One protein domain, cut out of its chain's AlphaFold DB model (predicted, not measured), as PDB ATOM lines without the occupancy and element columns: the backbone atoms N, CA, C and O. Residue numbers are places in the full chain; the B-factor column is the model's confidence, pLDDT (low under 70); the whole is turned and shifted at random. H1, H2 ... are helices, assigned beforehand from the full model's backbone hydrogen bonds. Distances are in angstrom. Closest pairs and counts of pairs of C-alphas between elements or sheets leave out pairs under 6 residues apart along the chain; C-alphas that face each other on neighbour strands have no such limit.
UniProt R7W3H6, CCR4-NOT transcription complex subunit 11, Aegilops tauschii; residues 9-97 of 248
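AT A GLANCE: This is residues 9 to 97 of the 248 residues of the protein "CCR4-NOT transcription complex subunit 11" of Aegilops tauschii (UniProt R7W3H6). H3 runs through the middle, with H1, H2, H6 and short H4 round it. H5 packs on residues 9 to 13 of H1. The printed part has 89 residues with six named helices, H1 to H6, and is all helix. It is compact, radius of gyration of the C-alphas 12.3 A, spans 34 by 25 by 23 A.

IN THESE COORDINATES: Find C-alpha 9 at (47.205, -35.516, 15.458), where H1, residues 9 to 21, begins. Next come H2, 31 to 39; H3, 45 to 59, 22.6 A long; H4, 64 to 67; H5, 71 to 76; H6, 88 to 95, ending at (26.644, -48.357, 6.366).

HOW THE PARTS SIT: See H1 touch the hub, H3: C-alphas 12 and 47 are closest, 6.6 A. H2 and H3 are a hairpin, closest at C-alphas 38 and 48, 4.2 A, touching with residues 47 to 52 of H3 alone. In H1 and H2 every O i to N i+4 pair is within hydrogen-bond range; in H3, 9 of 11.

THE WHOLE: C-alphas 76 and 97 are farthest apart, 34.9 A. The printed part has no cut; the H5 to H6 link is long. Find pLDDT under 70 at, for instance, residues 58 to 65.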
ATOM      1  N   ALA A   9      47.735 -34.945  14.219       89.00
ATOM      2  CA  ALA A   9      47.205 -35.516  15.458       89.00
ATOM      3  C   ALA A   9      45.864 -34.880  15.868       89.00
ATOM      4  O   ALA A   9      44.912 -35.585  16.195       89.00
ATOM      5  N   GLU A  10      45.752 -33.551  15.768       89.75
ATOM      6  CA  GLU A  10      44.516 -32.813  16.057       89.75
ATOM      7  C   GLU A  10      43.382 -33.232  15.116       89.75
ATOM      8  O   GLU A  10      42.237 -33.378  15.546       89.75
ATOM      9  N   ARG A  11      43.699 -33.487  13.839       88.94
ATOM     10  CA  ARG A  11      42.722 -33.972  12.855       88.94
ATOM     11  C   ARG A  11      42.206 -35.364  13.214       88.94
ATOM     12  O   ARG A  11      40.995 -35.571  13.174       88.94
ATOM     13  N   LEU A  12      43.081 -36.286  13.624       89.31
ATOM     14  CA  LEU A  12      42.666 -37.614  14.100       89.31
ATOM     15  C   LEU A  12      41.733 -37.513  15.313       89.31
ATOM     16  O   LEU A  12      40.685 -38.159  15.340       89.31
ATOM     17  N   ILE A  13      42.072 -36.656  16.280       90.44
ATOM     18  CA  ILE A  13      41.251 -36.416  17.474       90.44
ATOM     19  C   ILE A  13      39.880 -35.855  17.080       90.44
ATOM     20  O   ILE A  13      38.853 -36.356  17.540       90.44
ATOM     21  N   ALA A  14      39.837 -34.853  16.199       90.56
ATOM     22  CA  ALA A  14      38.587 -34.252  15.740       90.56
ATOM     23  C   ALA A  14      37.674 -35.275  15.042       90.56
ATOM     24  O   ALA A  14      36.474 -35.327  15.321       90.56
ATOM     25  N   LEU A  15      38.239 -36.125  14.178       88.44
ATOM     26  CA  LEU A  15      37.508 -37.192  13.490       88.44
ATOM     27  C   LEU A  15      36.987 -38.255  14.470       88.44
ATOM     28  O   LEU A  15      35.844 -38.699  14.343       88.44
ATOM     29  N   ALA A  16      37.785 -38.620  15.476       89.00
ATOM     30  CA  ALA A  16      37.379 -39.550  16.527       89.00
ATOM     31  C   ALA A  16      36.206 -39.006  17.353       89.00
ATOM     32  O   ALA A  16      35.221 -39.712  17.572       89.00
ATOM     33  N   ILE A  17      36.277 -37.734  17.762       89.69
ATOM     34  CA  ILE A  17      35.198 -37.051  18.490       89.69
ATOM     35  C   ILE A  17      33.931 -37.003  17.636       89.69
ATOM     36  O   ILE A  17      32.847 -37.288  18.141       89.69
ATOM     37  N   LEU A  18      34.055 -36.677  16.347       88.44
ATOM     38  CA  LEU A  18      32.918 -36.609  15.431       88.44
ATOM     39  C   LEU A  18      32.230 -37.969  15.278       88.44
ATOM     40  O   LEU A  18      31.007 -38.054  15.324       88.44
ATOM     41  N   HIS A  19      33.002 -39.042  15.138       86.25
ATOM     42  CA  HIS A  19      32.448 -40.388  15.064       86.25
ATOM     43  C   HIS A  19      31.778 -40.800  16.385       86.25
ATOM     44  O   HIS A  19      30.637 -41.261  16.390       86.25
ATOM     45  N   GLN A  20      32.453 -40.583  17.518       85.69
ATOM     46  CA  GLN A  20      31.970 -40.999  18.836       85.69
ATOM     47  C   GLN A  20      30.746 -40.199  19.294       85.69
ATOM     48  O   GLN A  20      29.811 -40.768  19.857       85.69
ATOM     49  N   GLY A  21      30.723 -38.890  19.031       84.12
ATOM     50  CA  GLY A  21      29.629 -38.000  19.416       84.12
ATOM     51  C   GLY A  21      28.294 -38.360  18.762       84.12
ATOM     52  O   GLY A  21      27.239 -38.085  19.328       84.12
ATOM     53  N   TYR A  22      28.340 -39.026  17.607       83.69
ATOM     54  CA  TYR A  22      27.163 -39.460  16.854       83.69
ATOM     55  C   TYR A  22      26.966 -40.983  16.873       83.69
ATOM     56  O   TYR A  22      26.037 -41.485  16.248       83.69
ATOM     57  N   SER A  23      27.782 -41.726  17.631       75.44
ATOM     58  CA  SER A  23      27.692 -43.190  17.719       75.44
ATOM     59  C   SER A  23      26.424 -43.686  18.427       75.44
ATOM     60  O   SER A  23      26.058 -44.844  18.258       75.44
ATOM     61  N   SER A  24      25.761 -42.848  19.230       68.75
ATOM     62  CA  SER A  24      24.497 -43.178  19.905       68.75
ATOM     63  C   SER A  24      23.254 -42.936  19.043       68.75
ATOM     64  O   SER A  24      22.152 -43.308  19.445       68.75
ATOM     65  N   GLN A  25      23.402 -42.292  17.882       69.69
ATOM     66  CA  GLN A  25      22.287 -41.959  16.999       69.69
ATOM     67  C   GLN A  25      22.015 -43.103  16.019       69.69
ATOM     68  O   GLN A  25      22.936 -43.746  15.527       69.69
ATOM     69  N   LEU A  26      20.736 -43.319  15.689       63.91
ATOM     70  CA  LEU A  26      20.303 -44.345  14.727       63.91
ATOM     71  C   LEU A  26      20.872 -44.122  13.315       63.91
ATOM     72  O   LEU A  26      20.945 -45.054  12.518       63.91
ATOM     73  N   THR A  27      21.254 -42.888  12.982       73.44
ATOM     74  CA  THR A  27      21.844 -42.530  11.689       73.44
ATOM     75  C   THR A  27      22.868 -41.426  11.910       73.44
ATOM     76  O   THR A  27      22.511 -40.331  12.337       73.44
ATOM     77  N   ASN A  28      24.144 -41.705  11.639       81.12
ATOM     78  CA  ASN A  28      25.216 -40.726  11.794       81.12
ATOM     79  C   ASN A  28      25.344 -39.881  10.504       81.12
ATOM     80  O   ASN A  28      25.768 -40.410   9.473       81.12
ATOM     81  N   PRO A  29      25.023 -38.570  10.541       84.25
ATOM     82  CA  PRO A  29      25.018 -37.712   9.353       84.25
ATOM     83  C   PRO A  29      26.418 -37.450   8.777       84.25
ATOM     84  O   PRO A  29      26.541 -36.990   7.643       84.25
ATOM     85  N   PHE A  30      27.479 -37.749   9.531       87.00
ATOM     86  CA  PHE A  30      28.864 -37.538   9.115       87.00
ATOM     87  C   PHE A  30      29.516 -38.784   8.514       87.00
ATOM     88  O   PHE A  30      30.619 -38.682   7.985       87.00
ATOM     89  N   VAL A  31      28.852 -39.945   8.524       86.31
ATOM     90  CA  VAL A  31      29.388 -41.177   7.916       86.31
ATOM     91  C   VAL A  31      29.779 -40.987   6.444       86.31
ATOM     92  O   VAL A  31      30.913 -41.331   6.111       86.31
ATOM     93  N   PRO A  32      28.959 -40.370   5.566       86.50
ATOM     94  CA  PRO A  32      29.359 -40.139   4.175       86.50
ATOM     95  C   PRO A  32      30.621 -39.277   4.050       86.50
ATOM     96  O   PRO A  32      31.454 -39.494   3.172       86.50
ATOM     97  N   PHE A  33      30.789 -38.306   4.952       87.44
ATOM     98  CA  PHE A  33      31.991 -37.481   5.013       87.44
ATOM     99  C   PHE A  33      33.214 -38.300   5.449       87.44
ATOM    100  O   PHE A  33      34.245 -38.239   4.786       87.44
ATOM    101  N   LEU A  34      33.093 -39.109   6.506       89.00
ATOM    102  CA  LEU A  34      34.178 -39.969   6.993       89.00
ATOM    103  C   LEU A  34      34.605 -41.004   5.940       89.00
ATOM    104  O   LEU A  34      35.800 -41.212   5.751       89.00
ATOM    105  N   ILE A  35      33.650 -41.594   5.213       88.50
ATOM    106  CA  ILE A  35      33.912 -42.517   4.096       88.50
ATOM    107  C   ILE A  35      34.685 -41.811   2.980       88.50
ATOM    108  O   ILE A  35      35.688 -42.334   2.498       88.50
ATOM    109  N   ASN A  36      34.265 -40.601   2.593       88.31
ATOM    110  CA  ASN A  36      34.972 -39.834   1.569       88.31
ATOM    111  C   ASN A  36      36.424 -39.559   1.980       88.31
ATOM    112  O   ASN A  36      37.319 -39.784   1.174       88.31
ATOM    113  N   VAL A  37      36.675 -39.143   3.227       86.94
ATOM    114  CA  VAL A  37      38.042 -38.887   3.718       86.94
ATOM    115  C   VAL A  37      38.863 -40.181   3.807       86.94
ATOM    116  O   VAL A  37      40.040 -40.190   3.455       86.94
ATOM    117  N   ALA A  38      38.249 -41.299   4.204       87.56
ATOM    118  CA  ALA A  38      38.908 -42.604   4.268       87.56
ATOM    119  C   ALA A  38      39.348 -43.136   2.889       87.56
ATOM    120  O   ALA A  38      40.318 -43.893   2.803       87.56
ATOM    121  N   CYS A  39      38.650 -42.747   1.819       86.38
ATOM    122  CA  CYS A  39      38.923 -43.179   0.445       86.38
ATOM    123  C   CYS A  39      39.650 -42.127  -0.414       86.38
ATOM    124  O   CYS A  39      40.064 -42.445  -1.525       86.38
ATOM    125  N   ASP A  40      39.808 -40.892   0.061       85.19
ATOM    126  CA  ASP A  40      40.372 -39.789  -0.724       85.19
ATOM    127  C   ASP A  40      41.896 -39.889  -0.867       85.19
ATOM    128  O   ASP A  40      42.614 -39.673   0.107       85.19
ATOM    129  N   GLU A  41      42.396 -40.096  -2.094       79.62
ATOM    130  CA  GLU A  41      43.817 -40.146  -2.487       79.62
ATOM    131  C   GLU A  41      44.662 -38.898  -2.147       79.62
ATOM    132  O   GLU A  41      45.891 -38.957  -2.181       79.62
ATOM    133  N   ILE A  42      44.039 -37.823  -1.662       79.75
ATOM    134  CA  ILE A  42      44.724 -36.604  -1.212       79.75
ATOM    135  C   ILE A  42      45.008 -36.609   0.311       79.75
ATOM    136  O   ILE A  42      45.953 -35.955   0.767       79.75
ATOM    137  N   SER A  43      44.249 -37.373   1.113       80.81
ATOM    138  CA  SER A  43      44.427 -37.450   2.581       80.81
ATOM    139  C   SER A  43      45.709 -38.183   2.995       80.81
ATOM    140  O   SER A  43      46.278 -38.969   2.238       80.81
ATOM    141  N   GLU A  44      46.182 -37.986   4.222       83.69
ATOM    142  CA  GLU A  44      47.371 -38.697   4.692       83.69
ATOM    143  C   GLU A  44      47.054 -40.180   4.947       83.69
ATOM    144  O   GLU A  44      46.013 -40.527   5.502       83.69
ATOM    145  N   ARG A  45      47.956 -41.085   4.539       83.94
ATOM    146  CA  ARG A  45      47.783 -42.539   4.715       83.94
ATOM    147  C   ARG A  45      47.397 -42.955   6.147       83.94
ATOM    148  O   ARG A  45      46.462 -43.749   6.251       83.94
ATOM    149  N   PRO A  46      48.025 -42.450   7.231       84.62
ATOM    150  CA  PRO A  46      47.605 -42.810   8.586       84.62
ATOM    151  C   PRO A  46      46.172 -42.366   8.907       84.62
ATOM    152  O   PRO A  46      45.463 -43.089   9.593       84.62
ATOM    153  N   GLU A  47      45.692 -41.240   8.372       87.62
ATOM    154  CA  GLU A  47      44.307 -40.788   8.588       87.62
ATOM    155  C   GLU A  47      43.297 -41.716   7.927       87.62
ATOM    156  O   GLU A  47      42.269 -42.042   8.517       87.62
ATOM    157  N   ARG A  48      43.602 -42.183   6.714       87.38
ATOM    158  CA  ARG A  48      42.734 -43.134   6.016       87.38
ATOM    159  C   ARG A  48      42.650 -44.454   6.747       87.38
ATOM    160  O   ARG A  48      41.556 -44.972   6.933       87.38
ATOM    161  N   VAL A  49      43.796 -44.981   7.173       87.56
ATOM    162  CA  VAL A  49      43.853 -46.238   7.925       87.56
ATOM    163  C   VAL A  49      43.106 -46.088   9.252       87.56
ATOM    164  O   VAL A  49      42.288 -46.942   9.589       87.56
ATOM    165  N   PHE A  50      43.302 -44.968   9.953       88.19
ATOM    166  CA  PHE A  50      42.585 -44.644  11.184       88.19
ATOM    167  C   PHE A  50      41.072 -44.639  10.972       88.19
ATOM    168  O   PHE A  50      40.344 -45.310  11.700       88.19
ATOM    169  N   LEU A  51      40.594 -43.923   9.951       88.69
ATOM    170  CA  LEU A  51      39.171 -43.826   9.643       88.69
ATOM    171  C   LEU A  51      38.574 -45.162   9.213       88.69
ATOM    172  O   LEU A  51      37.478 -45.493   9.648       88.69
ATOM    173  N   GLN A  52      39.277 -45.955   8.404       86.38
ATOM    174  CA  GLN A  52      38.793 -47.281   8.026       86.38
ATOM    175  C   GLN A  52      38.688 -48.215   9.232       86.38
ATOM    176  O   GLN A  52      37.702 -48.946   9.345       86.38
ATOM    177  N   LEU A  53      39.645 -48.161  10.164       85.88
ATOM    178  CA  LEU A  53      39.560 -48.942  11.394       85.88
ATOM    179  C   LEU A  53      38.427 -48.449  12.299       85.88
ATOM    180  O   LEU A  53      37.687 -49.264  12.848       85.88
ATOM    181  N   LEU A  54      38.259 -47.130  12.414       86.12
ATOM    182  CA  LEU A  54      37.201 -46.498  13.198       86.12
ATOM    183  C   LEU A  54      35.808 -46.860  12.670       86.12
ATOM    184  O   LEU A  54      34.924 -47.200  13.453       86.12
ATOM    185  N   LEU A  55      35.639 -46.851  11.349       83.88
ATOM    186  CA  LEU A  55      34.392 -47.212  10.691       83.88
ATOM    187  C   LEU A  55      34.114 -48.726  10.811       83.88
ATOM    188  O   LEU A  55      33.039 -49.146  11.231       83.88
ATOM    189  N   THR A  56      35.124 -49.572  10.588       78.81
ATOM    190  CA  THR A  56      34.978 -51.034  10.741       78.81
ATOM    191  C   THR A  56      34.768 -51.447  12.211       78.81
ATOM    192  O   THR A  56      34.142 -52.469  12.495       78.81
ATOM    193  N   SER A  57      35.243 -50.643  13.173       70.31
ATOM    194  CA  SER A  57      35.053 -50.859  14.617       70.31
ATOM    195  C   SER A  57      33.593 -50.857  15.055       70.31
ATOM    196  O   SER A  57      33.291 -51.418  16.110       70.31
ATOM    197  N   ALA A  58      32.695 -50.216  14.305       58.84
ATOM    198  CA  ALA A  58      31.290 -50.115  14.684       58.84
ATOM    199  C   ALA A  58      30.586 -51.487  14.719       58.84
ATOM    200  O   ALA A  58      29.581 -51.636  15.408       58.84
ATOM    201  N   ASN A  59      31.136 -52.496  14.029       57.56
ATOM    202  CA  ASN A  59      30.484 -53.789  13.818       57.56
ATOM    203  C   ASN A  59      31.033 -54.942  14.689       57.56
ATOM    204  O   ASN A  59      30.535 -56.063  14.589       57.56
ATOM    205  N   GLY A  60      32.051 -54.713  15.533       52.06
ATOM    206  CA  GLY A  60      32.651 -55.766  16.365       52.06
ATOM    207  C   GLY A  60      33.724 -55.273  17.344       52.06
ATOM    208  O   GLY A  60      34.519 -54.392  17.028       52.06
ATOM    209  N   ASP A  61      33.749 -55.872  18.537       51.84
ATOM    210  CA  ASP A  61      34.358 -55.394  19.797       51.84
ATOM    211  C   ASP A  61      35.893 -55.179  19.815       51.84
ATOM    212  O   ASP A  61      36.447 -54.736  20.820       51.84
ATOM    213  N   ASN A  62      36.598 -55.449  18.715       55.06
ATOM    214  CA  ASN A  62      38.060 -55.591  18.711       55.06
ATOM    215  C   ASN A  62      38.830 -54.280  18.465       55.06
ATOM    216  O   ASN A  62      40.020 -54.208  18.743       55.06
ATOM    217  N   ASN A  63      38.174 -53.224  17.980       57.91
ATOM    218  CA  ASN A  63      38.876 -52.041  17.462       57.91
ATOM    219  C   ASN A  63      38.832 -50.815  18.394       57.91
ATOM    220  O   ASN A  63      39.371 -49.768  18.052       57.91
ATOM    221  N   LYS A  64      38.279 -50.931  19.612       64.06
ATOM    222  CA  LYS A  64      38.339 -49.856  20.631       64.06
ATOM    223  C   LYS A  64      39.763 -49.573  21.122       64.06
ATOM    224  O   LYS A  64      39.988 -48.565  21.786       64.06
ATOM    225  N   GLU A  65      40.720 -50.450  20.825       68.00
ATOM    226  CA  GLU A  65      42.131 -50.256  21.168       68.00
ATOM    227  C   GLU A  65      42.734 -49.026  20.480       68.00
ATOM    228  O   GLU A  65      43.542 -48.334  21.096       68.00
ATOM    229  N   ILE A  66      42.266 -48.658  19.277       76.06
ATOM    230  CA  ILE A  66      42.766 -47.458  18.584       76.06
ATOM    231  C   ILE A  66      42.408 -46.154  19.298       76.06
ATOM    232  O   ILE A  66      43.143 -45.182  19.199       76.06
ATOM    233  N   LEU A  67      41.312 -46.140  20.059       76.69
ATOM    234  CA  LEU A  67      40.906 -44.980  20.854       76.69
ATOM    235  C   LEU A  67      41.627 -44.913  22.212       76.69
ATOM    236  O   LEU A  67      41.460 -43.935  22.936       76.69
ATOM    237  N   LYS A  68      42.400 -45.945  22.583       82.19
ATOM    238  CA  LYS A  68      43.187 -45.977  23.829       82.19
ATOM    239  C   LYS A  68      44.612 -45.446  23.654       82.19
ATOM    240  O   LYS A  68      45.263 -45.165  24.656       82.19
ATOM    241  N   GLN A  69      45.097 -45.340  22.419       80.75
ATOM    242  CA  GLN A  69      46.418 -44.795  22.105       80.75
ATOM    243  C   GLN A  69      46.361 -43.288  21.832       80.75
ATOM    244  O   GLN A  69      45.337 -42.773  21.383       80.75
ATOM    245  N   SER A  70      47.465 -42.579  22.098       85.56
ATOM    246  CA  SER A  70      47.579 -41.158  21.751       85.56
ATOM    247  C   SER A  70      47.635 -40.985  20.236       85.56
ATOM    248  O   SER A  70      48.233 -41.802  19.532       85.56
ATOM    249  N   ALA A  71      47.072 -39.891  19.723       86.88
ATOM    250  CA  ALA A  71      47.092 -39.600  18.290       86.88
ATOM    251  C   ALA A  71      48.529 -39.449  17.751       86.88
ATOM    252  O   ALA A  71      48.837 -39.882  16.644       86.88
ATOM    253  N   GLU A  72      49.432 -38.886  18.552       86.25
ATOM    254  CA  GLU A  72      50.849 -38.717  18.226       86.25
ATOM    255  C   GLU A  72      51.608 -40.043  18.189       86.25
ATOM    256  O   GLU A  72      52.559 -40.178  17.419       86.25
ATOM    257  N   ASP A  73      51.211 -41.002  19.023       84.88
ATOM    258  CA  ASP A  73      51.833 -42.323  19.068       84.88
ATOM    259  C   ASP A  73      51.361 -43.167  17.884       84.88
ATOM    260  O   ASP A  73      52.188 -43.776  17.204       84.88
ATOM    261  N   TYR A  74      50.073 -43.079  17.539       85.31
ATOM    262  CA  TYR A  74      49.513 -43.718  16.349       85.31
ATOM    263  C   TYR A  74      50.207 -43.267  15.053       85.31
ATOM    264  O   TYR A  74      50.511 -44.078  14.181       85.31
ATOM    265  N   LEU A  75      50.522 -41.972  14.927       85.56
ATOM    266  CA  LEU A  75      51.218 -41.435  13.750       85.56
ATOM    267  C   LEU A  75      52.660 -41.950  13.603       85.56
ATOM    268  O   LEU A  75      53.191 -41.990  12.489       85.56
ATOM    269  N   LYS A  76      53.302 -42.335  14.711       83.31
ATOM    270  CA  LYS A  76      54.676 -42.862  14.735       83.31
ATOM    271  C   LYS A  76      54.728 -44.375  14.546       83.31
ATOM    272  O   LYS A  76      55.783 -44.904  14.199       83.31
ATOM    273  N   GLU A  77      53.629 -45.072  14.805       75.25
ATOM    274  CA  GLU A  77      53.592 -46.527  14.800       75.25
ATOM    275  C   GLU A  77      53.572 -47.083  13.363       75.25
ATOM    276  O   GLU A  77      52.704 -46.725  12.577       75.25
ATOM    277  N   PRO A  78      54.454 -48.022  12.977       62.88
ATOM    278  CA  PRO A  78      54.429 -48.620  11.637       62.88
ATOM    279  C   PRO A  78      53.224 -49.554  11.397       62.88
ATOM    280  O   PRO A  78      53.096 -50.121  10.310       62.88
ATOM    281  N   SER A  79      52.333 -49.720  12.381       61.91
ATOM    282  CA  SER A  79      51.166 -50.607  12.330       61.91
ATOM    283  C   SER A  79      50.202 -50.261  11.189       61.91
ATOM    284  O   SER A  79      49.590 -51.164  10.618       61.91
ATOM    285  N   TYR A  80      50.112 -48.989  10.775       65.94
ATOM    286  CA  TYR A  80      49.269 -48.569   9.648       65.94
ATOM    287  C   TYR A  80      49.852 -48.912   8.266       65.94
ATOM    288  O   TYR A  80      49.121 -48.927   7.275       65.94
ATOM    289  N   ALA A  81      51.157 -49.189   8.156       61.75
ATOM    290  CA  ALA A  81      51.793 -49.471   6.865       61.75
ATOM    291  C   ALA A  81      51.384 -50.844   6.300       61.75
ATOM    292  O   ALA A  81      51.299 -51.003   5.080       61.75
ATOM    293  N   SER A  82      51.082 -51.795   7.187       65.94
ATOM    294  CA  SER A  82      50.695 -53.172   6.853       65.94
ATOM    295  C   SER A  82      49.184 -53.375   6.717       65.94
ATOM    296  O   SER A  82      48.752 -54.459   6.327       65.94
ATOM    297  N   GLN A  83      48.368 -52.367   7.044       71.44
ATOM    298  CA  GLN A  83      46.913 -52.484   6.958       71.44
ATOM    299  C   GLN A  83      46.442 -52.383   5.505       71.44
ATOM    300  O   GLN A  83      46.799 -51.460   4.769       71.44
ATOM    301  N   VAL A  84      45.636 -53.365   5.102       74.75
ATOM    302  CA  VAL A  84      45.014 -53.417   3.779       74.75
ATOM    303  C   VAL A  84      43.795 -52.508   3.797       74.75
ATOM    304  O   VAL A  84      42.860 -52.742   4.560       74.75
ATOM    305  N   LEU A  85      43.821 -51.470   2.961       76.19
ATOM    306  CA  LEU A  85      42.702 -50.546   2.833       76.19
ATOM    307  C   LEU A  85      41.541 -51.222   2.097       76.19
ATOM    308  O   LEU A  85      41.730 -51.805   1.029       76.19
ATOM    309  N   LEU A  86      40.340 -51.119   2.657       78.75
ATOM    310  CA  LEU A  86      39.119 -51.632   2.041       78.75
ATOM    311  C   LEU A  86      38.669 -50.710   0.890       78.75
ATOM    312  O   LEU A  86      38.778 -49.483   1.014       78.75
ATOM    313  N   PRO A  87      38.142 -51.269  -0.219       80.25
ATOM    314  CA  PRO A  87      37.525 -50.485  -1.284       80.25
ATOM    315  C   PRO A  87      36.294 -49.713  -0.796       80.25
ATOM    316  O   PRO A  87      35.551 -50.186   0.069       80.25
ATOM    317  N   ARG A  88      36.050 -48.547  -1.407       82.50
ATOM    318  CA  ARG A  88      34.923 -47.651  -1.098       82.50
ATOM    319  C   ARG A  88      33.580 -48.382  -1.051       82.50
ATOM    320  O   ARG A  88      32.845 -48.221  -0.085       82.50
ATOM    321  N   ASP A  89      33.313 -49.231  -2.040       80.62
ATOM    322  CA  ASP A  89      32.049 -49.968  -2.170       80.62
ATOM    323  C   ASP A  89      31.771 -50.862  -0.953       80.62
ATOM    324  O   ASP A  89      30.641 -50.966  -0.476       80.62
ATOM    325  N   GLN A  90      32.819 -51.483  -0.399       80.75
ATOM    326  CA  GLN A  90      32.693 -52.348   0.770       80.75
ATOM    327  C   GLN A  90      32.409 -51.532   2.032       80.75
ATOM    328  O   GLN A  90      31.575 -51.933   2.843       80.75
ATOM    329  N   LEU A  91      33.055 -50.375   2.177       78.94
ATOM    330  CA  LEU A  91      32.828 -49.469   3.297       78.94
ATOM    331  C   LEU A  91      31.414 -48.868   3.245       78.94
ATOM    332  O   LEU A  91      30.705 -48.884   4.246       78.94
ATOM    333  N   GLU A  92      30.956 -48.426   2.073       81.69
ATOM    334  CA  GLU A  92      29.592 -47.923   1.875       81.69
ATOM    335  C   GLU A  92      28.541 -49.007   2.136       81.69
ATOM    336  O   GLU A  92      27.530 -48.724   2.779       81.69
ATOM    337  N   SER A  93      28.787 -50.257   1.730       74.06
ATOM    338  CA  SER A  93      27.855 -51.367   1.974       74.06
ATOM    339  C   SER A  93      27.607 -51.656   3.463       74.06
ATOM    340  O   SER A  93      26.482 -51.984   3.836       74.06
ATOM    341  N   GLN A  94      28.614 -51.469   4.328       73.88
ATOM    342  CA  GLN A  94      28.484 -51.677   5.779       73.88
ATOM    343  C   GLN A  94      27.555 -50.651   6.437       73.88
ATOM    344  O   GLN A  94      26.857 -50.972   7.394       73.88
ATOM    345  N   TYR A  95      27.515 -49.434   5.896       70.12
ATOM    346  CA  TYR A  95      26.644 -48.357   6.366       70.12
ATOM    347  C   TYR A  95      25.344 -48.227   5.570       70.12
ATOM    348  O   TYR A  95      24.433 -47.526   6.004       70.12
ATOM    349  N   SER A  96      25.231 -48.917   4.432       64.50
ATOM    350  CA  SER A  96      24.031 -48.915   3.586       64.50
ATOM    351  C   SER A  96      22.982 -49.948   4.010       64.50
ATOM    352  O   SER A  96      21.937 -50.046   3.373       64.50
ATOM    353  N   CYS A  97      23.194 -50.701   5.095       44.62
ATOM    354  CA  CYS A  97      22.188 -51.636   5.593       44.62
ATOM    355  C   CYS A  97      21.212 -50.955   6.559       44.62
ATOM    356  O   CYS A  97      21.319 -51.042   7.780       44.62
TER     357      CYS A  97